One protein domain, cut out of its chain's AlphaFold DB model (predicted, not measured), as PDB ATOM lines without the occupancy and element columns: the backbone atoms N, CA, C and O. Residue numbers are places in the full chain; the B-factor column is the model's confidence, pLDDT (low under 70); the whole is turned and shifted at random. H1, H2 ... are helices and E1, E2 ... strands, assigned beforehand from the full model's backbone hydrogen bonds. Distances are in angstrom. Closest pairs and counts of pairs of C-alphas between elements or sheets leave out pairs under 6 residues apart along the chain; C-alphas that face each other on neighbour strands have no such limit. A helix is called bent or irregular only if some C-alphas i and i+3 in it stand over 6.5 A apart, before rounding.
ATOM      1  N   LYS A  17      25.138  15.111 -28.744       52.03
ATOM      2  CA  LYS A  17      24.687  15.869 -29.916       52.03
ATOM      3  C   LYS A  17      23.367  16.523 -29.519       52.03
ATOM      4  O   LYS A  17      22.348  15.850 -29.536       52.03
ATOM      5  N   VAL A  18      23.420  17.803 -29.162       61.19
ATOM      6  CA  VAL A  18      22.221  18.573 -28.829       61.19
ATOM      7  C   VAL A  18      21.385  18.728 -30.095       61.19
ATOM      8  O   VAL A  18      21.878  19.205 -31.131       61.19
ATOM      9  N   ASP A  19      20.138  18.283 -30.021       69.06
ATOM     10  CA  ASP A  19      19.108  18.650 -30.983       69.06
ATOM     11  C   ASP A  19      18.495  19.972 -30.520       69.06
ATOM     12  O   ASP A  19      17.547  20.003 -29.742       69.06
ATOM     13  N   TYR A  20      19.082  21.083 -30.975       66.38
ATOM     14  CA  TYR A  20      18.694  22.425 -30.537       66.38
ATOM     15  C   TYR A  20      17.219  22.745 -30.787       66.38
ATOM     16  O   TYR A  20      16.619  23.501 -30.027       66.38
ATOM     17  N   GLU A  21      16.635  22.190 -31.849       70.44
ATOM     18  CA  GLU A  21      15.224  22.402 -32.148       70.44
ATOM     19  C   GLU A  21      14.362  21.639 -31.142       70.44
ATOM     20  O   GLU A  21      13.466  22.229 -30.533       70.44
ATOM     21  N   ALA A  22      14.667  20.362 -30.895       78.56
ATOM     22  CA  ALA A  22      13.955  19.566 -29.898       78.56
ATOM     23  C   ALA A  22      14.120  20.129 -28.476       78.56
ATOM     24  O   ALA A  22      13.145  20.187 -27.725       78.56
ATOM     25  N   GLU A  23      15.319  20.589 -28.121       77.31
ATOM     26  CA  GLU A  23      15.623  21.232 -26.843       77.31
ATOM     27  C   GLU A  23      14.811  22.512 -26.644       77.31
ATOM     28  O   GLU A  23      14.176  22.696 -25.604       77.31
ATOM     29  N   ALA A  24      14.799  23.397 -27.644       72.25
ATOM     30  CA  ALA A  24      14.051  24.647 -27.587       72.25
ATOM     31  C   ALA A  24      12.545  24.379 -27.492       72.25
ATOM     32  O   ALA A  24      11.849  25.001 -26.689       72.25
ATOM     33  N   LEU A  25      12.038  23.412 -28.260       80.75
ATOM     34  CA  LEU A  25      10.645  22.981 -28.180       80.75
ATOM     35  C   LEU A  25      10.308  22.422 -26.792       80.75
ATOM     36  O   LEU A  25       9.261  22.760 -26.241       80.75
ATOM     37  N   GLN A  26      11.197  21.634 -26.186       88.44
ATOM     38  CA  GLN A  26      11.029  21.171 -24.809       88.44
ATOM     39  C   GLN A  26      11.041  22.299 -23.795       88.44
ATOM     40  O   GLN A  26      10.164  22.346 -22.937       88.44
ATOM     41  N   PHE A  27      12.001  23.214 -23.898       83.50
ATOM     42  CA  PHE A  27      12.096  24.384 -23.036       83.50
ATOM     43  C   PHE A  27      10.798  25.205 -23.070       83.50
ATOM     44  O   PHE A  27      10.300  25.622 -22.028       83.50
ATOM     45  N   LEU A  28      10.213  25.379 -24.258       83.31
ATOM     46  CA  LEU A  28       8.956  26.101 -24.467       83.31
ATOM     47  C   LEU A  28       7.703  25.302 -24.060       83.31
ATOM     48  O   LEU A  28       6.593  25.826 -24.148       83.31
ATOM     49  N   GLY A  29       7.849  24.045 -23.634       87.44
ATOM     50  CA  GLY A  29       6.729  23.185 -23.249       87.44
ATOM     51  C   GLY A  29       5.889  22.694 -24.426       87.44
ATOM     52  O   GLY A  29       4.716  22.351 -24.252       87.44
ATOM     53  N   ALA A  30       6.467  22.657 -25.629       88.56
ATOM     54  CA  ALA A  30       5.792  22.150 -26.813       88.56
ATOM     55  C   ALA A  30       5.416  20.671 -26.649       88.56
ATOM     56  O   ALA A  30       6.051  19.903 -25.923       88.56
ATOM     57  N   ARG A  31       4.367  20.256 -27.360       93.94
ATOM     58  CA  ARG A  31       3.967  18.850 -27.454       93.94
ATOM     59  C   ARG A  31       4.606  18.238 -28.694       93.94
ATOM     60  O   ARG A  31       4.591  18.861 -29.752       93.94
ATOM     61  N   SER A  32       5.096  17.009 -28.581       93.50
ATOM     62  CA  SER A  32       5.619  16.240 -29.711       93.50
ATOM     63  C   SER A  32       4.624  15.169 -30.150       93.50
ATOM     64  O   SER A  32       3.842  14.659 -29.344       93.50
ATOM     65  N   THR A  33       4.619  14.858 -31.446       94.94
ATOM     66  CA  THR A  33       3.677  13.913 -32.061       94.94
ATOM     67  C   THR A  33       4.414  12.723 -32.663       94.94
ATOM     68  O   THR A  33       5.361  12.874 -33.431       94.94
ATOM     69  N   PHE A  34       3.929  11.529 -32.337       94.19
ATOM     70  CA  PHE A  34       4.445  10.235 -32.762       94.19
ATOM     71  C   PHE A  34       3.278   9.445 -33.356       94.19
ATOM     72  O   PHE A  34       2.531   8.785 -32.635       94.19
ATOM     73  N   GLY A  35       3.044   9.598 -34.660       94.25
ATOM     74  CA  GLY A  35       1.822   9.102 -35.292       94.25
ATOM     75  C   GLY A  35       0.592   9.784 -34.690       94.25
ATOM     76  O   GLY A  35       0.429  10.996 -34.814       94.25
ATOM     77  N   ARG A  36      -0.271   9.022 -34.013       94.88
ATOM     78  CA  ARG A  36      -1.454   9.564 -33.307       94.88
ATOM     79  C   ARG A  36      -1.212   9.843 -31.825       94.88
ATOM     80  O   ARG A  36      -2.102  10.361 -31.147       94.88
ATOM     81  N   LEU A  37      -0.056   9.455 -31.293       97.12
ATOM     82  CA  LEU A  37       0.317   9.707 -29.909       97.12
ATOM     83  C   LEU A  37       0.889  11.122 -29.782       97.12
ATOM     84  O   LEU A  37       1.841  11.470 -30.472       97.12
ATOM     85  N   VAL A  38       0.339  11.921 -28.868       97.00
ATOM     86  CA  VAL A  38       0.836  13.271 -28.570       97.00
ATOM     87  C   VAL A  38       1.351  13.306 -27.139       97.00
ATOM     88  O   VAL A  38       0.572  13.138 -26.197       97.00
ATOM     89  N   LEU A  39       2.645  13.562 -26.972       97.50
ATOM     90  CA  LEU A  39       3.305  13.624 -25.670       97.50
ATOM     91  C   LEU A  39       3.653  15.075 -25.312       97.50
ATOM     92  O   LEU A  39       4.195  15.790 -26.157       97.50
ATOM     93  N   PRO A  40       3.345  15.539 -24.087       96.69
ATOM     94  CA  PRO A  40       3.841  16.825 -23.612       96.69
ATOM     95  C   PRO A  40       5.356  16.770 -23.358       96.69
ATOM     96  O   PRO A  40       5.961  15.692 -23.350       96.69
ATOM     97  N   ALA A  41       5.967  17.933 -23.136       94.81
ATOM     98  CA  ALA A  41       7.300  17.995 -22.551       94.81
ATOM     99  C   ALA A  41       7.263  17.436 -21.107       94.81
ATOM    100  O   ALA A  41       6.335  17.761 -20.357       94.81
ATOM    101  N   PRO A  42       8.230  16.596 -20.698       94.25
ATOM    102  CA  PRO A  42       8.326  16.104 -19.324       94.25
ATOM    103  C   PRO A  42       8.507  17.227 -18.299       94.25
ATOM    104  O   PRO A  42       9.224  18.188 -18.556       94.25
ATOM    105  N   PHE A  43       7.886  17.084 -17.128       92.44
ATOM    106  CA  PHE A  43       7.958  18.024 -15.998       92.44
ATOM    107  C   PHE A  43       8.750  17.423 -14.824       92.44
ATOM    108  O   PHE A  43       9.030  16.228 -14.810       92.44
ATOM    109  N   GLY A  44       9.121  18.223 -13.820       88.19
ATOM    110  CA  GLY A  44       9.978  17.766 -12.714       88.19
ATOM    111  C   GLY A  44       9.419  16.570 -11.934       88.19
ATOM    112  O   GLY A  44      10.087  15.543 -11.810       88.19
ATOM    113  N   CYS A  45       8.171  16.661 -11.464       90.88
ATOM    114  CA  CYS A  45       7.528  15.583 -10.703       90.88
ATOM    115  C   CYS A  45       7.376  14.278 -11.492       90.88
ATOM    116  O   CYS A  45       7.296  13.221 -10.875       90.88
ATOM    117  N   TYR A  46       7.355  14.312 -12.827       93.75
ATOM    118  CA  TYR A  46       7.240  13.107 -13.646       93.75
ATOM    119  C   TYR A  46       8.353  12.108 -13.310       93.75
ATOM    120  O   TYR A  46       8.069  10.947 -13.025       93.75
ATOM    121  N   PHE A  47       9.601  12.575 -13.255       88.50
ATOM    122  CA  PHE A  47      10.754  11.728 -12.946       88.50
ATOM    123  C   PHE A  47      10.703  11.185 -11.515       88.50
ATOM    124  O   PHE A  47      10.949   9.999 -11.313       88.50
ATOM    125  N   THR A  48      10.275  11.999 -10.542       85.62
ATOM    126  CA  THR A  48      10.057  11.545  -9.157       85.62
ATOM    127  C   THR A  48       8.998  10.448  -9.082       85.62
ATOM    128  O   THR A  48       9.165   9.471  -8.360       85.62
ATOM    129  N   LEU A  49       7.902  10.573  -9.838       91.00
ATOM    130  CA  LEU A  49       6.855   9.551  -9.870       91.00
ATOM    131  C   LEU A  49       7.356   8.245 -10.495       91.00
ATOM    132  O   LEU A  49       7.012   7.177  -9.995       91.00
ATOM    133  N   LEU A  50       8.165   8.316 -11.558       90.44
ATOM    134  CA  LEU A  50       8.774   7.131 -12.169       90.44
ATOM    135  C   LEU A  50       9.748   6.431 -11.222       90.44
ATOM    136  O   LEU A  50       9.751   5.201 -11.164       90.44
ATOM    137  N   GLU A  51      10.559   7.198 -10.499       84.19
ATOM    138  CA  GLU A  51      11.475   6.682  -9.485       84.19
ATOM    139  C   GLU A  51      10.705   5.999  -8.351       84.19
ATOM    140  O   GLU A  51      10.998   4.853  -8.011       84.19
ATOM    141  N   LEU A  52       9.659   6.655  -7.837       85.69
ATOM    142  CA  LEU A  52       8.832   6.168  -6.733       85.69
ATOM    143  C   LEU A  52       8.195   4.801  -7.020       85.69
ATOM    144  O   LEU A  52       8.074   3.976  -6.119       85.69
ATOM    145  N   ILE A  53       7.805   4.544  -8.272       86.88
ATOM    146  CA  ILE A  53       7.255   3.246  -8.694       86.88
ATOM    147  C   ILE A  53       8.314   2.299  -9.270       86.88
ATOM    148  O   ILE A  53       7.968   1.244  -9.802       86.88
ATOM    149  N   THR A  54       9.597   2.659  -9.211       85.19
ATOM    150  CA  THR A  54      10.719   1.887  -9.774       85.19
ATOM    151  C   THR A  54      10.518   1.522 -11.253       85.19
ATOM    152  O   THR A  54      10.762   0.394 -11.685       85.19
ATOM    153  N   SER A  55      10.035   2.483 -12.046       86.38
ATOM    154  CA  SER A  55       9.649   2.274 -13.444       86.38
ATOM    155  C   SER A  55      10.796   1.715 -14.288       86.38
ATOM    156  O   SER A  55      11.843   2.349 -14.444       86.38
ATOM    157  N   LYS A  56      10.581   0.555 -14.921       86.88
ATOM    158  CA  LYS A  56      11.572  -0.053 -15.821       86.88
ATOM    159  C   LYS A  56      11.843   0.792 -17.057       86.88
ATOM    160  O   LYS A  56      12.985   0.832 -17.486       86.88
ATOM    161  N   PHE A  57      10.856   1.526 -17.573       89.56
ATOM    162  CA  PHE A  57      11.079   2.463 -18.678       89.56
ATOM    163  C   PHE A  57      12.117   3.538 -18.321       89.56
ATOM    164  O   PHE A  57      12.913   3.930 -19.165       89.56
ATOM    165  N   PHE A  58      12.139   3.989 -17.064       86.50
ATOM    166  CA  PHE A  58      13.114   4.971 -16.596       86.50
ATOM    167  C   PHE A  58      14.486   4.348 -16.312       86.50
ATOM    168  O   PHE A  58      15.512   4.916 -16.675       86.50
ATOM    169  N   LEU A  59      14.500   3.175 -15.670       77.88
ATOM    170  CA  LEU A  59      15.726   2.533 -15.183       77.88
ATOM    171  C   LEU A  59      16.470   1.725 -16.256       77.88
ATOM    172  O   LEU A  59      17.698   1.713 -16.264       77.88
ATOM    173  N   SER A  60      15.743   1.041 -17.141       78.00
ATOM    174  CA  SER A  60      16.280   0.319 -18.299       78.00
ATOM    175  C   SER A  60      15.299   0.399 -19.481       78.00
ATOM    176  O   SER A  60      14.533  -0.538 -19.723       78.00
ATOM    177  N   PRO A  61      15.307   1.504 -20.252       77.69
ATOM    178  CA  PRO A  61      14.453   1.643 -21.433       77.69
ATOM    179  C   PRO A  61      14.775   0.623 -22.538       77.69
ATOM    180  O   PRO A  61      13.980   0.453 -23.456       77.69
ATOM    181  N   VAL A  62      15.924  -0.055 -22.495       75.38
ATOM    182  CA  VAL A  62      16.266  -1.093 -23.482       75.38
ATOM    183  C   VAL A  62      15.538  -2.405 -23.181       75.38
ATOM    184  O   VAL A  62      15.086  -3.070 -24.108       75.38
ATOM    185  N   ASP A  63      15.361  -2.733 -21.897       76.00
ATOM    186  CA  ASP A  63      14.836  -4.034 -21.458       76.00
ATOM    187  C   ASP A  63      13.385  -3.976 -20.954       76.00
ATOM    188  O   ASP A  63      12.833  -4.983 -20.508       76.00
ATOM    189  N   CYS A  64      12.757  -2.798 -20.959       83.31
ATOM    190  CA  CYS A  64      11.403  -2.639 -20.437       83.31
ATOM    191  C   CYS A  64      10.343  -3.198 -21.398       83.31
ATOM    192  O   CYS A  64      10.475  -3.113 -22.622       83.31
ATOM    193  N   VAL A  65       9.253  -3.737 -20.848       91.88
ATOM    194  CA  VAL A  65       8.141  -4.244 -21.664       91.88
ATOM    195  C   VAL A  65       7.164  -3.122 -22.013       91.88
ATOM    196  O   VAL A  65       7.110  -2.090 -21.348       91.88
ATOM    197  N   GLY A  66       6.316  -3.333 -23.025       91.44
ATOM    198  CA  GLY A  66       5.340  -2.324 -23.465       91.44
ATOM    199  C   GLY A  66       4.431  -1.793 -22.347       91.44
ATOM    200  O   GLY A  66       4.064  -0.619 -22.350       91.44
ATOM    201  N   GLN A  67       4.129  -2.623 -21.343       93.25
ATOM    202  CA  GLN A  67       3.366  -2.206 -20.166       93.25
ATOM    203  C   GLN A  67       4.121  -1.171 -19.312       93.25
ATOM    204  O   GLN A  67       3.500  -0.228 -18.825       93.25
ATOM    205  N   ASP A  68       5.441  -1.295 -19.163       93.81
ATOM    206  CA  ASP A  68       6.268  -0.328 -18.427       93.81
ATOM    207  C   ASP A  68       6.301   1.021 -19.148       93.81
ATOM    208  O   ASP A  68       6.135   2.075 -18.528       93.81
ATOM    209  N   VAL A  69       6.434   0.981 -20.477       96.69
ATOM    210  CA  VAL A  69       6.359   2.169 -21.338       96.69
ATOM    211  C   VAL A  69       4.989   2.830 -21.194       96.69
ATOM    212  O   VAL A  69       4.894   4.035 -20.974       96.69
ATOM    213  N   ALA A  70       3.907   2.052 -21.260       97.62
ATOM    214  CA  ALA A  70       2.548   2.570 -21.159       97.62
ATOM    215  C   ALA A  70       2.254   3.217 -19.800       97.62
ATOM    216  O   ALA A  70       1.583   4.248 -19.765       97.62
ATOM    217  N   LYS A  71       2.774   2.664 -18.694       98.00
ATOM    218  CA  LYS A  71       2.690   3.292 -17.365       98.00
ATOM    219  C   LYS A  71       3.347   4.663 -17.374       98.00
ATOM    220  O   LYS A  71       2.715   5.640 -16.985       98.00
ATOM    221  N   ALA A  72       4.585   4.740 -17.856       97.62
ATOM    222  CA  ALA A  72       5.328   5.991 -17.897       97.62
ATOM    223  C   ALA A  72       4.625   7.044 -18.770       97.62
ATOM    224  O   ALA A  72       4.381   8.162 -18.326       97.62
ATOM    225  N   LEU A  73       4.199   6.677 -19.979       98.19
ATOM    226  CA  LEU A  73       3.521   7.609 -20.883       98.19
ATOM    227  C   LEU A  73       2.124   8.016 -20.390       98.19
ATOM    228  O   LEU A  73       1.713   9.160 -20.602       98.19
ATOM    229  N   HIS A  74       1.405   7.136 -19.688       98.00
ATOM    230  CA  HIS A  74       0.163   7.500 -18.995       98.00
ATOM    231  C   HIS A  74       0.422   8.558 -17.922       98.00
ATOM    232  O   HIS A  74      -0.235   9.593 -17.926       98.00
ATOM    233  N   ILE A  75       1.423   8.355 -17.061       97.94
ATOM    234  CA  ILE A  75       1.795   9.325 -16.016       97.94
ATOM    235  C   ILE A  75       2.165  10.673 -16.645       97.94
ATOM    236  O   ILE A  75       1.673  11.712 -16.214       97.94
ATOM    237  N   LEU A  76       2.976  10.661 -17.706       97.94
ATOM    238  CA  LEU A  76       3.379  11.878 -18.412       97.94
ATOM    239  C   LEU A  76       2.178  12.649 -18.980       97.94
ATOM    240  O   LEU A  76       2.131  13.874 -18.908       97.94
ATOM    241  N   THR A  77       1.215  11.941 -19.572       97.38
ATOM    242  CA  THR A  77       0.063  12.563 -20.244       97.38
ATOM    243  C   THR A  77      -1.043  12.990 -19.283       97.38
ATOM    244  O   THR A  77      -1.679  14.012 -19.534       97.38
ATOM    245  N   ALA A  78      -1.264  12.242 -18.201       96.75
ATOM    246  CA  ALA A  78      -2.215  12.583 -17.147       96.75
ATOM    247  C   ALA A  78      -1.672  13.664 -16.196       96.75
ATOM    248  O   ALA A  78      -2.446  14.387 -15.573       96.75
ATOM    249  N   GLY A  79      -0.348  13.808 -16.090       95.38
ATOM    250  CA  GLY A  79       0.269  14.816 -15.238       95.38
ATOM    251  C   GLY A  79      -0.133  14.629 -13.775       95.38
ATOM    252  O   GLY A  79      -0.074  13.528 -13.237       95.38
ATOM    253  N   ARG A  80      -0.588  15.703 -13.124       95.56
ATOM    254  CA  ARG A  80      -1.027  15.660 -11.718       95.56
ATOM    255  C   ARG A  80      -2.205  14.707 -11.480       95.56
ATOM    256  O   ARG A  80      -2.317  14.140 -10.394       95.56
ATOM    257  N   ASP A  81      -3.031  14.467 -12.494       96.94
ATOM    258  CA  ASP A  81      -4.191  13.578 -12.385       96.94
ATOM    259  C   ASP A  81      -3.796  12.095 -12.306       96.94
ATOM    260  O   ASP A  81      -4.637  11.249 -12.007       96.94
ATOM    261  N   SER A  82      -2.515  11.754 -12.506       96.44
ATOM    262  CA  SER A  82      -2.016  10.389 -12.309       96.44
ATOM    263  C   SER A  82      -1.825  10.018 -10.833       96.44
ATOM    264  O   SER A  82      -1.621   8.843 -10.529       96.44
ATOM    265  N   LEU A  83      -1.847  10.981  -9.902       96.62
ATOM    266  CA  LEU A  83      -1.543  10.736  -8.483       96.62
ATOM    267  C   LEU A  83      -2.409   9.636  -7.839       96.62
ATOM    268  O   LEU A  83      -1.834   8.787  -7.156       96.62
ATOM    269  N   PRO A  84      -3.737   9.558  -8.069       97.44
ATOM    270  CA  PRO A  84      -4.553   8.469  -7.526       97.44
ATOM    271  C   PRO A  84      -4.156   7.082  -8.052       97.44
ATOM    272  O   PRO A  84      -4.266   6.091  -7.326       97.44
ATOM    273  N   ASP A  85      -3.684   6.994  -9.299       97.25
ATOM    274  CA  ASP A  85      -3.218   5.735  -9.885       97.25
ATOM    275  C   ASP A  85      -1.884   5.306  -9.255       97.25
ATOM    276  O   ASP A  85      -1.711   4.131  -8.929       97.25
ATOM    277  N   ILE A  86      -0.980   6.262  -9.009       95.81
ATOM    278  CA  ILE A  86       0.294   6.032  -8.307       95.81
ATOM    279  C   ILE A  86       0.048   5.586  -6.866       95.81
ATOM    280  O   ILE A  86       0.584   4.565  -6.444       95.81
ATOM    281  N   GLN A  87      -0.796   6.302  -6.117       95.88
ATOM    282  CA  GLN A  87      -1.149   5.944  -4.740       95.88
ATOM    283  C   GLN A  87      -1.726   4.530  -4.660       95.88
ATOM    284  O   GLN A  87      -1.350   3.750  -3.787       95.88
ATOM    285  N   SER A  88      -2.603   4.177  -5.604       96.12
ATOM    286  CA  SER A  88      -3.137   2.824  -5.695       96.12
ATOM    287  C   SER A  88      -2.049   1.791  -5.964       96.12
ATOM    288  O   SER A  88      -2.090   0.742  -5.335       96.12
ATOM    289  N   ALA A  89      -1.109   2.058  -6.873       93.75
ATOM    290  CA  ALA A  89      -0.023   1.127  -7.183       93.75
ATOM    291  C   ALA A  89       0.889   0.890  -5.966       93.75
ATOM    292  O   ALA A  89       1.228  -0.251  -5.664       93.75
ATOM    293  N   LEU A  90       1.220   1.949  -5.221       92.75
ATOM    294  CA  LEU A  90       2.029   1.859  -3.998       92.75
ATOM    295  C   LEU A  90       1.328   1.084  -2.876       92.75
ATOM    296  O   LEU A  90       1.987   0.431  -2.075       92.75
ATOM    297  N   ALA A  91      -0.005   1.116  -2.840       95.75
ATOM    298  CA  ALA A  91      -0.816   0.316  -1.925       95.75
ATOM    299  C   ALA A  91      -1.057  -1.131  -2.412       95.75
ATOM    300  O   ALA A  91      -1.855  -1.848  -1.811       95.75
ATOM    301  N   GLY A  92      -0.418  -1.566  -3.507       92.94
ATOM    302  CA  GLY A  92      -0.592  -2.905  -4.086       92.94
ATOM    303  C   GLY A  92      -1.860  -3.088  -4.932       92.94
ATOM    304  O   GLY A  92      -2.232  -4.214  -5.250       92.94
ATOM    305  N   GLY A  93      -2.545  -2.001  -5.290       94.94
ATOM    306  CA  GLY A  93      -3.691  -2.005  -6.199       94.94
ATOM    307  C   GLY A  93      -3.302  -1.929  -7.682       94.94
ATOM    308  O   GLY A  93      -2.158  -1.669  -8.040       94.94
ATOM    309  N   ASP A  94      -4.290  -2.093  -8.563       96.12
ATOM    310  CA  ASP A  94      -4.102  -2.320 -10.008       96.12
ATOM    311  C   ASP A  94      -4.509  -1.133 -10.907       96.12
ATOM    312  O   ASP A  94      -4.583  -1.264 -12.133       96.12
ATOM    313  N   ARG A  95      -4.854   0.032 -10.334       97.44
ATOM    314  CA  ARG A  95      -5.405   1.162 -11.113       97.44
ATOM    315  C   ARG A  95      -4.444   1.628 -12.200       97.44
ATOM    316  O   ARG A  95      -4.859   1.783 -13.349       97.44
ATOM    317  N   LEU A  96      -3.163   1.772 -11.854       97.31
ATOM    318  CA  LEU A  96      -2.118   2.151 -12.802       97.31
ATOM    319  C   LEU A  96      -1.950   1.107 -13.914       97.31
ATOM    320  O   LEU A  96      -1.803   1.476 -15.075       97.31
ATOM    321  N   ASP A  97      -2.031  -0.186 -13.592       97.19
ATOM    322  CA  ASP A  97      -1.960  -1.258 -14.588       97.19
ATOM    323  C   ASP A  97      -3.132  -1.216 -15.568       97.19
ATOM    324  O   ASP A  97      -2.937  -1.353 -16.779       97.19
ATOM    325  N   ARG A  98      -4.347  -0.964 -15.072       97.81
ATOM    326  CA  ARG A  98      -5.539  -0.811 -15.916       97.81
ATOM    327  C   ARG A  98      -5.455   0.427 -16.804       97.81
ATOM    328  O   ARG A  98      -5.795   0.349 -17.988       97.81
ATOM    329  N   ALA A  99      -4.981   1.546 -16.262       97.75
ATOM    330  CA  ALA A  99      -4.771   2.773 -17.021       97.75
ATOM    331  C   ALA A  99      -3.713   2.580 -18.119       97.75
ATOM    332  O   ALA A  99      -3.977   2.871 -19.286       97.75
ATOM    333  N   ALA A 100      -2.573   1.975 -17.777       97.56
ATOM    334  CA  ALA A 100      -1.513   1.631 -18.717       97.56
ATOM    335  C   ALA A 100      -1.989   0.647 -19.794       97.56
ATOM    336  O   ALA A 100      -1.738   0.867 -20.974       97.56
ATOM    337  N   ALA A 101      -2.767  -0.379 -19.441       97.75
ATOM    338  CA  ALA A 101      -3.321  -1.314 -20.419       97.75
ATOM    339  C   ALA A 101      -4.272  -0.613 -21.405       97.75
ATOM    340  O   ALA A 101      -4.243  -0.886 -22.609       97.75
ATOM    341  N   LYS A 102      -5.103   0.325 -20.925       97.88
ATOM    342  CA  LYS A 102      -5.962   1.156 -21.784       97.88
ATOM    343  C   LYS A 102      -5.128   2.059 -22.695       97.88
ATOM    344  O   LYS A 102      -5.442   2.172 -23.881       97.88
ATOM    345  N   PHE A 103      -4.073   2.666 -22.158       97.62
ATOM    346  CA  PHE A 103      -3.138   3.496 -22.915       97.62
ATOM    347  C   PHE A 103      -2.448   2.686 -24.020       97.62
ATOM    348  O   PHE A 103      -2.470   3.079 -25.187       97.62
ATOM    349  N   TRP A 104      -1.928   1.504 -23.677       97.44
ATOM    350  CA  TRP A 104      -1.268   0.588 -24.603       97.44
ATOM    351  C   TRP A 104      -2.201   0.154 -25.731       97.44
ATOM    352  O   TRP A 104      -1.858   0.310 -26.896       97.44
ATOM    353  N   ARG A 105      -3.429  -0.288 -25.431       97.12
ATOM    354  CA  ARG A 105      -4.407  -0.663 -26.475       97.12
ATOM    355  C   ARG A 105      -4.661   0.456 -27.486       97.12
ATOM    356  O   ARG A 105      -4.919   0.172 -28.651       97.12
ATOM    357  N   ARG A 106      -4.604   1.717 -27.049       96.81
ATOM    358  CA  ARG A 106      -4.834   2.880 -27.914       96.81
ATOM    359  C   ARG A 106      -3.609   3.254 -28.752       96.81
ATOM    360  O   ARG A 106      -3.781   3.696 -29.885       96.81
ATOM    361  N   HIS A 107      -2.407   3.091 -28.202       97.75
ATOM    362  CA  HIS A 107      -1.181   3.685 -28.745       97.75
ATOM    363  C   HIS A 107      -0.055   2.686 -29.050       97.75
ATOM    364  O   HIS A 107       1.004   3.114 -29.490       97.75
ATOM    365  N   ALA A 108      -0.247   1.376 -28.868       96.94
ATOM    366  CA  ALA A 108       0.813   0.369 -29.015       96.94
ATOM    367  C   ALA A 108       1.545   0.446 -30.361       96.94
ATOM    368  O   ALA A 108       2.770   0.382 -30.392       96.94
ATOM    369  N   ALA A 109       0.807   0.612 -31.464       97.12
ATOM    370  CA  ALA A 109       1.397   0.755 -32.793       97.12
ATOM    371  C   ALA A 109       2.294   2.002 -32.883       97.12
ATOM    372  O   ALA A 109       3.460   1.888 -33.241       97.12
ATOM    373  N   ASP A 110       1.773   3.162 -32.472       97.56
ATOM    374  CA  ASP A 110       2.507   4.431 -32.467       97.56
ATOM    375  C   ASP A 110       3.761   4.350 -31.570       97.56
ATOM    376  O   ASP A 110       4.851   4.753 -31.976       97.56
ATOM    377  N   ILE A 111       3.632   3.758 -30.375       96.31
ATOM    378  CA  ILE A 111       4.743   3.565 -29.432       96.31
ATOM    379  C   ILE A 111       5.812   2.655 -30.035       96.31
ATOM    380  O   ILE A 111       6.991   2.986 -29.984       96.31
ATOM    381  N   THR A 112       5.414   1.530 -30.626       94.38
ATOM    382  CA  THR A 112       6.349   0.539 -31.178       94.38
ATOM    383  C   THR A 112       7.101   1.112 -32.378       94.38
ATOM    384  O   THR A 112       8.319   0.983 -32.468       94.38
ATOM    385  N   THR A 113       6.400   1.803 -33.282       96.38
ATOM    386  CA  THR A 113       6.999   2.427 -34.471       96.38
ATOM    387  C   THR A 113       7.949   3.572 -34.120       96.38
ATOM    388  O   THR A 113       8.950   3.770 -34.810       96.38
ATOM    389  N   HIS A 114       7.662   4.332 -33.062       94.19
ATOM    390  CA  HIS A 114       8.412   5.542 -32.712       94.19
ATOM    391  C   HIS A 114       9.246   5.422 -31.432       94.19
ATOM    392  O   HIS A 114       9.729   6.438 -30.935       94.19
ATOM    393  N   TYR A 115       9.455   4.208 -30.917       91.19
ATOM    394  CA  TYR A 115       9.996   3.981 -29.575       91.19
ATOM    395  C   TYR A 115      11.293   4.745 -29.290       91.19
ATOM    396  O   TYR A 115      11.375   5.471 -28.303       91.19
ATOM    397  N   ALA A 116      12.273   4.667 -30.195       85.31
ATOM    398  CA  ALA A 116      13.551   5.361 -30.033       85.31
ATOM    399  C   ALA A 116      13.382   6.886 -29.889       85.31
ATOM    400  O   ALA A 116      13.990   7.492 -29.010       85.31
ATOM    401  N   LYS A 117      12.499   7.494 -30.692       87.06
ATOM    402  CA  LYS A 117      12.220   8.937 -30.628       87.06
ATOM    403  C   LYS A 117      11.426   9.321 -29.379       87.06
ATOM    404  O   LYS A 117      11.591  10.417 -28.859       87.06
ATOM    405  N   ILE A 118      10.567   8.425 -28.891       92.88
ATOM    406  CA  ILE A 118       9.851   8.613 -27.625       92.88
ATOM    407  C   ILE A 118      10.837   8.584 -26.459       92.88
ATOM    408  O   ILE A 118      10.760   9.447 -25.593       92.88
ATOM    409  N   VAL A 119      11.777   7.637 -26.434       89.06
ATOM    410  CA  VAL A 119      12.834   7.583 -25.410       89.06
ATOM    411  C   VAL A 119      13.674   8.858 -25.443       89.06
ATOM    412  O   VAL A 119      13.902   9.461 -24.397       89.06
ATOM    413  N   GLU A 120      14.081   9.303 -26.631       85.88
ATOM    414  CA  GLU A 120      14.831  10.548 -26.806       85.88
ATOM    415  C   GLU A 120      14.062  11.752 -26.239       85.88
ATOM    416  O   GLU A 120      14.552  12.428 -25.333       85.88
ATOM    417  N   TRP A 121      12.812  11.940 -26.664       89.94
ATOM    418  CA  TRP A 121      11.953  13.024 -26.187       89.94
ATOM    419  C   TRP A 121      11.654  12.941 -24.685       89.94
ATOM    420  O   TRP A 121      11.634  13.948 -23.989       89.94
ATOM    421  N   VAL A 122      11.383  11.760 -24.141       92.94
ATOM    422  CA  VAL A 122      10.878  11.645 -22.766       92.94
ATOM    423  C   VAL A 122      12.003  11.564 -21.736       92.94
ATOM    424  O   VAL A 122      11.809  12.004 -20.604       92.94
ATOM    425  N   LEU A 123      13.164  11.012 -22.096       86.38
ATOM    426  CA  LEU A 123      14.233  10.693 -21.142       86.38
ATOM    427  C   LEU A 123      15.572  11.369 -21.453       86.38
ATOM    428  O   LEU A 123      16.381  11.523 -20.540       86.38
ATOM    429  N   VAL A 124      15.839  11.767 -22.700       82.75
ATOM    430  CA  VAL A 124      17.151  12.316 -23.092       82.75
ATOM    431  C   VAL A 124      17.113  13.835 -23.189       82.75
ATOM    432  O   VAL A 124      17.771  14.502 -22.391       82.75
ATOM    433  N   THR A 125      16.314  14.379 -24.106       83.12
ATOM    434  CA  THR A 125      16.193  15.822 -24.364       83.12
ATOM    435  C   THR A 125      15.854  16.659 -23.117       83.12
ATOM    436  O   THR A 125      16.447  17.724 -22.953       83.12
ATOM    437  N   PRO A 126      15.001  16.211 -22.164       87.00
ATOM    438  CA  PRO A 126      14.703  17.009 -20.971       87.00
ATOM    439  C   PRO A 126      15.934  17.295 -20.096       87.00
ATOM    440  O   PRO A 126      15.927  18.238 -19.307       87.00
ATOM    441  N   CYS A 127      16.986  16.481 -20.215       81.00
ATOM    442  CA  CYS A 127      18.198  16.596 -19.408       81.00
ATOM    443  C   CYS A 127      19.190  17.635 -19.949       81.00
ATOM    444  O   CYS A 127      20.087  18.046 -19.214       81.00
ATOM    445  N   GLU A 128      19.047  18.079 -21.200       75.38
ATOM    446  CA  GLU A 128      20.047  18.920 -21.879       75.38
ATOM    447  C   GLU A 128      20.239  20.283 -21.196       75.38
ATOM    448  O   GLU A 128      21.348  20.820 -21.158       75.38
ATOM    449  N   GLY A 129      19.192  20.799 -20.542       70.88
ATOM    450  CA  GLY A 129      19.287  22.002 -19.715       70.88
ATOM    451  C   GLY A 129      20.287  21.870 -18.564       70.88
ATOM    452  O   GLY A 129      20.976  22.824 -18.209       70.88
ATOM    453  N   PHE A 130      20.401  20.675 -17.993       74.94
ATOM    454  CA  PHE A 130      21.319  20.405 -16.893       74.94
ATOM    455  C   PHE A 130      22.731  20.077 -17.377       74.94
ATOM    456  O   PHE A 130      23.689  20.266 -16.629       74.94
ATOM    457  N   ASP A 131      22.885  19.664 -18.636       71.00
ATOM    458  CA  ASP A 131      24.193  19.426 -19.248       71.00
ATOM    459  C   ASP A 131      25.047  20.701 -19.352       71.00
ATOM    460  O   ASP A 131      26.249  20.606 -19.572       71.00
ATOM    461  N   MET A 132      24.474  21.891 -19.155       71.12
ATOM    462  CA  MET A 132      25.233  23.147 -19.077       71.12
ATOM    463  C   MET A 132      25.941  23.370 -17.737       71.12
ATOM    464  O   MET A 132      26.766  24.282 -17.624       71.12
ATOM    465  N   PHE A 143      25.074  12.916 -11.349       47.84
ATOM    466  CA  PHE A 143      23.711  13.238 -11.758       47.84
ATOM    467  C   PHE A 143      22.759  12.146 -11.263       47.84
ATOM    468  O   PHE A 143      22.682  11.072 -11.858       47.84
ATOM    469  N   TRP A 144      22.096  12.392 -10.135       47.84
ATOM    470  CA  TRP A 144      21.086  11.500  -9.575       47.84
ATOM    471  C   TRP A 144      19.755  12.223  -9.692       47.84
ATOM    472  O   TRP A 144      19.565  13.290  -9.126       47.84
ATOM    473  N   PHE A 145      18.844  11.645 -10.466       51.81
ATOM    474  CA  PHE A 145      17.421  11.933 -10.347       51.81
ATOM    475  C   PHE A 145      16.921  11.247  -9.079       51.81
ATOM    476  O   PHE A 145      16.233  10.239  -9.179       51.81
ATOM    477  N   ASP A 146      17.354  11.722  -7.915       51.03
ATOM    478  CA  ASP A 146      16.676  11.394  -6.669       51.03
ATOM    479  C   ASP A 146      15.754  12.555  -6.275       51.03
ATOM    480  O   ASP A 146      15.881  13.696  -6.748       51.03
ATOM    481  N   ALA A 147      14.766  12.256  -5.438       54.09
ATOM    482  CA  ALA A 147      13.788  13.240  -4.989       54.09
ATOM    483  C   ALA A 147      14.436  14.464  -4.306       54.09
ATOM    484  O   ALA A 147      13.911  15.572  -4.425       54.09
ATOM    485  N   GLU A 148      15.579  14.293  -3.635       54.88
ATOM    486  CA  GLU A 148      16.311  15.368  -2.954       54.88
ATOM    487  C   GLU A 148      16.992  16.306  -3.963       54.88
ATOM    488  O   GLU A 148      16.877  17.531  -3.870       54.88
ATOM    489  N   TYR A 149      17.618  15.747  -4.994       65.19
ATOM    490  CA  TYR A 149      18.208  16.468  -6.110       65.19
ATOM    491  C   TYR A 149      17.139  17.244  -6.878       65.19
ATOM    492  O   TYR A 149      17.318  18.437  -7.137       65.19
ATOM    493  N   LEU A 150      16.006  16.611  -7.197       64.94
ATOM    494  CA  LEU A 150      14.891  17.254  -7.896       64.94
ATOM    495  C   LEU A 150      14.261  18.378  -7.057       64.94
ATOM    496  O   LEU A 150      13.996  19.453  -7.594       64.94
ATOM    497  N   ALA A 151      14.097  18.187  -5.744       63.38
ATOM    498  CA  ALA A 151      13.601  19.224  -4.837       63.38
ATOM    499  C   ALA A 151      14.586  20.396  -4.680       63.38
ATOM    500  O   ALA A 151      14.174  21.563  -4.676       63.38
ATOM    501  N   GLY A 152      15.889  20.113  -4.607       70.12
ATOM    502  CA  GLY A 152      16.936  21.134  -4.543       70.12
ATOM    503  C   GLY A 152      16.977  22.000  -5.803       70.12
ATOM    504  O   GLY A 152      16.974  23.228  -5.718       70.12
ATOM    505  N   HIS A 153      16.936  21.376  -6.981       72.56
ATOM    506  CA  HIS A 153      16.944  22.080  -8.269       72.56
ATOM    507  C   HIS A 153      15.619  22.812  -8.522       72.56
ATOM    508  O   HIS A 153      15.631  23.963  -8.961       72.56
ATOM    509  N   GLY A 154      14.485  22.211  -8.149       74.19
ATOM    510  CA  GLY A 154      13.179  22.867  -8.177       74.19
ATOM    511  C   GLY A 154      13.136  24.128  -7.311       74.19
ATOM    512  O   GLY A 154      12.573  25.136  -7.729       74.19
ATOM    513  N   SER A 155      13.797  24.120  -6.151       74.94
ATOM    514  CA  SER A 155      13.870  25.284  -5.255       74.94
ATOM    515  C   SER A 155      14.737  26.413  -5.825       74.94
ATOM    516  O   SER A 155      14.359  27.583  -5.744       74.94
ATOM    517  N   ILE A 156      15.871  26.077  -6.451       76.50
ATOM    518  CA  ILE A 156      16.722  27.056  -7.150       76.50
ATOM    519  C   ILE A 156      15.953  27.674  -8.323       76.50
ATOM    520  O   ILE A 156      15.917  28.896  -8.456       76.50
ATOM    521  N   ALA A 157      15.283  26.855  -9.134       78.44
ATOM    522  CA  ALA A 157      14.480  27.332 -10.256       78.44
ATOM    523  C   ALA A 157      13.274  28.170  -9.798       78.44
ATOM    524  O   ALA A 157      12.995  29.199 -10.407       78.44
ATOM    525  N   ALA A 158      12.606  27.798  -8.701       82.62
ATOM    526  CA  ALA A 158      11.511  28.567  -8.104       82.62
ATOM    527  C   ALA A 158      11.975  29.967  -7.688       82.62
ATOM    528  O   ALA A 158      11.355  30.966  -8.056       82.62
ATOM    529  N   ARG A 159      13.127  30.047  -7.013       80.88
ATOM    530  CA  ARG A 159      13.780  31.316  -6.668       80.88
ATOM    531  C   ARG A 159      14.152  32.119  -7.915       80.88
ATOM    532  O   ARG A 159      13.886  33.316  -7.965       80.88
ATOM    533  N   ALA A 160      14.767  31.480  -8.909       75.50
ATOM    534  CA  ALA A 160      15.221  32.143 -10.129       75.50
ATOM    535  C   ALA A 160      14.057  32.691 -10.974       75.50
ATOM    536  O   ALA A 160      14.182  33.772 -11.546       75.50
ATOM    537  N   ALA A 161      12.934  31.971 -11.028       77.50
ATOM    538  CA  ALA A 161      11.750  32.328 -11.808       77.50
ATOM    539  C   ALA A 161      10.715  33.169 -11.038       77.50
ATOM    540  O   ALA A 161       9.749  33.627 -11.643       77.50
ATOM    541  N   GLY A 162      10.875  33.355  -9.721       79.69
ATOM    542  CA  GLY A 162       9.855  33.995  -8.882       79.69
ATOM    543  C   GLY A 162       8.546  33.196  -8.809       79.69
ATOM    544  O   GLY A 162       7.471  33.785  -8.734       79.69
ATOM    545  N   ALA A 163       8.632  31.864  -8.869       86.81
ATOM    546  CA  ALA A 163       7.498  30.941  -8.891       86.81
ATOM    547  C   ALA A 163       7.445  30.077  -7.621       86.81
ATOM    548  O   ALA A 163       8.405  30.017  -6.851       86.81
ATOM    549  N   THR A 164       6.328  29.380  -7.397       90.12
ATOM    550  CA  THR A 164       6.253  28.380  -6.323       90.12
ATOM    551  C   THR A 164       6.957  27.086  -6.733       90.12
ATOM    552  O   THR A 164       7.049  26.763  -7.918       90.12
ATOM    553  N   LEU A 165       7.421  26.303  -5.752       86.44
ATOM    554  CA  LEU A 165       7.981  24.976  -6.026       86.44
ATOM    555  C   LEU A 165       6.956  24.064  -6.725       86.44
ATOM    556  O   LEU A 165       7.329  23.314  -7.619       86.44
ATOM    557  N   ASP A 166       5.673  24.154  -6.361       89.50
ATOM    558  CA  ASP A 166       4.604  23.374  -6.998       89.50
ATOM    559  C   ASP A 166       4.466  23.720  -8.489       89.50
ATOM    560  O   ASP A 166       4.436  22.821  -9.330       89.50
ATOM    561  N   ASP A 167       4.475  25.013  -8.831       88.56
ATOM    562  CA  ASP A 167       4.423  25.465 -10.225       88.56
ATOM    563  C   ASP A 167       5.645  24.989 -11.016       88.56
ATOM    564  O   ASP A 167       5.504  24.475 -12.125       88.56
ATOM    565  N   VAL A 168       6.847  25.100 -10.445       87.69
ATOM    566  CA  VAL A 168       8.075  24.619 -11.095       87.69
ATOM    567  C   VAL A 168       8.015  23.116 -11.338       87.69
ATOM    568  O   VAL A 168       8.317  22.653 -12.435       87.69
ATOM    569  N   MET A 169       7.605  22.344 -10.336       88.62
ATOM    570  CA  MET A 169       7.674  20.889 -10.403       88.62
ATOM    571  C   MET A 169       6.588  20.271 -11.286       88.62
ATOM    572  O   MET A 169       6.841  19.228 -11.893       88.62
ATOM    573  N   TRP A 170       5.412  20.893 -11.393       91.56
ATOM    574  CA  TRP A 170       4.286  20.360 -12.169       91.56
ATOM    575  C   TRP A 170       4.043  21.045 -13.510       91.56
ATOM    576  O   TRP A 170       3.447  20.425 -14.389       91.56
ATOM    577  N   ARG A 171       4.433  22.315 -13.669       90.00
ATOM    578  CA  ARG A 171       4.039  23.125 -14.834       90.00
ATOM    579  C   ARG A 171       5.203  23.510 -15.726       90.00
ATOM    580  O   ARG A 171       4.982  23.701 -16.920       90.00
ATOM    581  N   LEU A 172       6.416  23.619 -15.185       90.44
ATOM    582  CA  LEU A 172       7.581  23.882 -16.019       90.44
ATOM    583  C   LEU A 172       8.109  22.588 -16.648       90.44
ATOM    584  O   LEU A 172       8.250  21.571 -15.959       90.44
ATOM    585  N   PRO A 173       8.460  22.624 -17.946       91.81
ATOM    586  CA  PRO A 173       9.237  21.563 -18.558       91.81
ATOM    587  C   PRO A 173      10.559  21.379 -17.822       91.81
ATOM    588  O   PRO A 173      11.225  22.345 -17.443       91.81
ATOM    589  N   PHE A 174      10.984  20.136 -17.666       89.75
ATOM    590  CA  PHE A 174      12.206  19.808 -16.951       89.75
ATOM    591  C   PHE A 174      13.446  20.414 -17.627       89.75
ATOM    592  O   PHE A 174      14.326  20.937 -16.945       89.75
ATOM    593  N   ALA A 175      13.454  20.488 -18.962       87.31
ATOM    594  CA  ALA A 175      14.481  21.216 -19.709       87.31
ATOM    595  C   ALA A 175      14.584  22.690 -19.277       87.31
ATOM    596  O   ALA A 175      15.691  23.211 -19.122       87.31
ATOM    597  N   ALA A 176      13.450  23.360 -19.039       85.75
ATOM    598  CA  ALA A 176      13.418  24.749 -18.587       85.75
ATOM    599  C   ALA A 176      13.988  24.905 -17.174       85.75
ATOM    600  O   ALA A 176      14.727  25.855 -16.922       85.75
ATOM    601  N   VAL A 177      13.731  23.943 -16.281       86.88
ATOM    602  CA  VAL A 177      14.332  23.904 -14.937       86.88
ATOM    603  C   VAL A 177      15.860  23.897 -15.031       86.88
ATOM    604  O   VAL A 177      16.507  24.745 -14.420       86.88
ATOM    605  N   GLY A 178      16.445  23.020 -15.853       83.31
ATOM    606  CA  GLY A 178      17.899  22.971 -16.046       83.31
ATOM    607  C   GLY A 178      18.478  24.288 -16.582       83.31
ATOM    608  O   GLY A 178      19.471  24.795 -16.057       83.31
ATOM    609  N   HIS A 179      17.808  24.899 -17.563       80.38
ATOM    610  CA  HIS A 179      18.218  26.187 -18.133       80.38
ATOM    611  C   HIS A 179      18.147  27.344 -17.127       80.38
ATOM    612  O   HIS A 179      19.057  28.173 -17.095       80.38
ATOM    613  N   LEU A 180      17.105  27.401 -16.293       80.12
ATOM    614  CA  LEU A 180      16.976  28.419 -15.246       80.12
ATOM    615  C   LEU A 180      18.115  28.317 -14.229       80.12
ATOM    616  O   LEU A 180      18.670  29.336 -13.823       80.12
ATOM    617  N   ILE A 181      18.504  27.098 -13.867       80.38
ATOM    618  CA  ILE A 181      19.592  26.852 -12.915       80.38
ATOM    619  C   ILE A 181      20.941  27.220 -13.525       80.38
ATOM    620  O   ILE A 181      21.757  27.860 -12.866       80.38
ATOM    621  N   ALA A 182      21.174  26.885 -14.795       76.44
ATOM    622  CA  ALA A 182      22.374  27.317 -15.503       76.44
ATOM    623  C   ALA A 182      22.445  28.852 -15.621       76.44
ATOM    624  O   ALA A 182      23.505  29.444 -15.411       76.44
ATOM    625  N   ALA A 183      21.325  29.518 -15.913       73.94
ATOM    626  CA  ALA A 183      21.266  30.977 -15.966       73.94
ATOM    627  C   ALA A 183      21.571  31.616 -14.600       73.94
ATOM    628  O   ALA A 183      22.348  32.571 -14.531       73.94
ATOM    629  N   ASP A 184      21.015  31.063 -13.520       77.12
ATOM    630  CA  ASP A 184      21.263  31.515 -12.150       77.12
ATOM    631  C   ASP A 184      22.729  31.311 -11.735       77.12
ATOM    632  O   ASP A 184      23.389  32.256 -11.314       77.12
ATOM    633  N   ALA A 185      23.294  30.125 -11.978       75.31
ATOM    634  CA  ALA A 185      24.698  29.830 -11.695       75.31
ATOM    635  C   ALA A 185      25.654  30.755 -12.469       75.31
ATOM    636  O   ALA A 185      26.658  31.225 -11.930       75.31
ATOM    637  N   ARG A 186      25.333  31.077 -13.731       74.00
ATOM    638  CA  ARG A 186      26.095  32.059 -14.517       74.00
ATOM    639  C   ARG A 186      25.996  33.463 -13.915       74.00
ATOM    640  O   ARG A 186      27.008  34.158 -13.867       74.00
ATOM    641  N   ARG A 187      24.813  33.879 -13.449       74.12
ATOM    642  CA  ARG A 187      24.608  35.165 -12.761       74.12
ATOM    643  C   ARG A 187      25.403  35.248 -11.455       74.12
ATOM    644  O   ARG A 187      25.943  36.306 -11.152       74.12
ATOM    645  N   GLU A 188      25.515  34.141 -10.728       76.81
ATOM    646  CA  GLU A 188      26.320  34.017  -9.503       76.81
ATOM    647  C   GLU A 188      27.838  33.895  -9.778       76.81
ATOM    648  O   GLU A 188      28.637  33.838  -8.846       76.81
ATOM    649  N   GLY A 189      28.270  33.888 -11.046       74.88
ATOM    650  CA  GLY A 189      29.687  33.853 -11.422       74.88
ATOM    651  C   GLY A 189      30.337  32.467 -11.350       74.88
ATOM    652  O   GLY A 189      31.567  32.367 -11.346       74.88
ATOM    653  N   VAL A 190      29.544  31.389 -11.317       74.69
ATOM    654  CA  VAL A 190      30.054  30.010 -11.322       74.69
ATOM    655  C   VAL A 190      30.816  29.742 -12.626       74.69
ATOM    656  O   VAL A 190      30.281  29.858 -13.732       74.69
ATOM    657  N   LYS A 191      32.096  29.371 -12.505       73.44
ATOM    658  CA  LYS A 191      32.953  29.045 -13.654       73.44
ATOM    659  C   LYS A 191      32.546  27.707 -14.276       73.44
ATOM    660  O   LYS A 191      32.176  26.773 -13.575       73.44
ATOM    661  N   GLY A 192      32.667  27.603 -15.600       66.19
ATOM    662  CA  GLY A 192      32.384  26.362 -16.333       66.19
ATOM    663  C   GLY A 192      30.908  26.131 -16.672       66.19
ATOM    664  O   GLY A 192      30.585  25.080 -17.213       66.19
ATOM    665  N   VAL A 193      30.027  27.102 -16.404       69.00
ATOM    666  CA  VAL A 193      28.629  27.067 -16.858       69.00
ATOM    667  C   VAL A 193      28.547  27.446 -18.337       69.00
ATOM    668  O   VAL A 193      28.763  28.603 -18.732       69.00
ATOM    669  N   GLY A 194      28.209  26.476 -19.174       67.50
ATOM    670  CA  GLY A 194      28.128  26.661 -20.616       67.50
ATOM    671  C   GLY A 194      27.893  25.352 -21.354       67.50
ATOM    672  O   GLY A 194      27.982  24.272 -20.780       67.50
ATOM    673  N   ARG A 195      27.580  25.458 -22.648       67.75
ATOM    674  CA  ARG A 195      27.434  24.291 -23.520       67.75
ATOM    675  C   ARG A 195      28.725  23.475 -23.506       67.75
ATOM    676  O   ARG A 195      29.814  24.032 -23.653       67.75
ATOM    677  N   LYS A 196      28.596  22.160 -23.356       62.06
ATOM    678  CA  LYS A 196      29.717  21.240 -23.544       62.06
ATOM    679  C   LYS A 196      30.042  21.143 -25.063       62.06
ATOM    680  O   LYS A 196      29.138  21.385 -25.862       62.06
ATOM    681  N   PRO A 197      31.310  20.904 -25.471       52.22
ATOM    682  CA  PRO A 197      31.781  21.114 -26.858       52.22
ATOM    683  C   PRO A 197      31.189  20.169 -27.935       52.22
ATOM    684  O   PRO A 197      30.326  19.365 -27.652       52.22
TER     685      PRO A 197
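Overview. This is residues 17 to 132 and 143 to 197 of the 253 residues of an uncharacterized protein of Crenarchaeota archaeon (UniProt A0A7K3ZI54). Two groups of crossed helices make a longish body: the bent helices H4 and H5 pack together at one end, H6, H7 and H8 at the other, with H2 between the groups. H5 turns a sharp corner, beside which the small hairpin E1 and E2 packs; its second arm, H5b, runs back to H8, and H1 packs on both. The printed part has 171 residues, with eight named helices and two named strands in the order H1, E1, E2, H2 to H8; the sheet E1 - E2 is antiparallel and the class is mostly helix. It is compact, with a radius of gyration of the C-alphas of 16.2 A and spans of 50 by 33 by 24 A.

Arrangement. Start at H1, residues 20 to 27: it touches H8, residues 174 to 187, about perpendicular at 84 degrees, closest at the C-alphas of Phe 27 and Ala 176, 4.7 A. Next comes the antiparallel hairpin of E1, residues 32 to 34, and E2, residues 37 to 39, where N 34 and O 37 are within hydrogen-bond range at 2.8 A. H2, residues 44 to 52, touches H6, residues 147 to 161, at a shallow tilt of 6 degrees, opposite ways, with the C-alphas of Thr 48 and Ala 147 closest at 5.8 A. It also touches H7, residues 165 to 171, closest at the C-alphas of Gly 44 and Met 169, 4.5 A. By their hydrogen bonds H4, residues 66 to 90, and H5, residues 95 to 127, were each assigned as one helix, but both are bent: C-alphas 77 and 80 are 9.1 A apart, C-alphas 113 and 116 8.4 A. H3, residues 56 to 59, touches arm H4a, residues 66 to 77, which touches H5a, residues 95 to 113, about perpendicular at 78 degrees, with the C-alphas of Lys 71 and Ala 100 closest at 4.7 A. H5b, residues 116 to 127, touches H8, closest at the C-alphas of Pro 126 and Ala 175, 4.4 A. Every O i to N i+4 pair is within hydrogen-bond range in H1, H4a, H6, H7 and H8, but 4 of 5 in H2, 5 of 7 in H4b, residues 80 to 90, 13 of 15 in H5a and 5 of 8 in H5b; H3 is too short for one.

Along the chain. Find C-alpha 20, where H1 begins, at (18.694, 22.425, -30.537). H5a measures 26.5 A, H6 20.4 A, and H8 20.2 A, ending at C-alpha 187 at (24.608, 35.165, -12.761).

Size, cuts and confidence. The C-alphas farthest apart, of Arg 105 and Gly 189, are 50.8 A apart. Residues 133 to 142 are not printed, a gap of 12.4 A from C-alpha 132 to C-alpha 143; of the links printed whole, none is long. Confidence is under 70 at residues 17 to 20, 143 to 151 and 192 to 197.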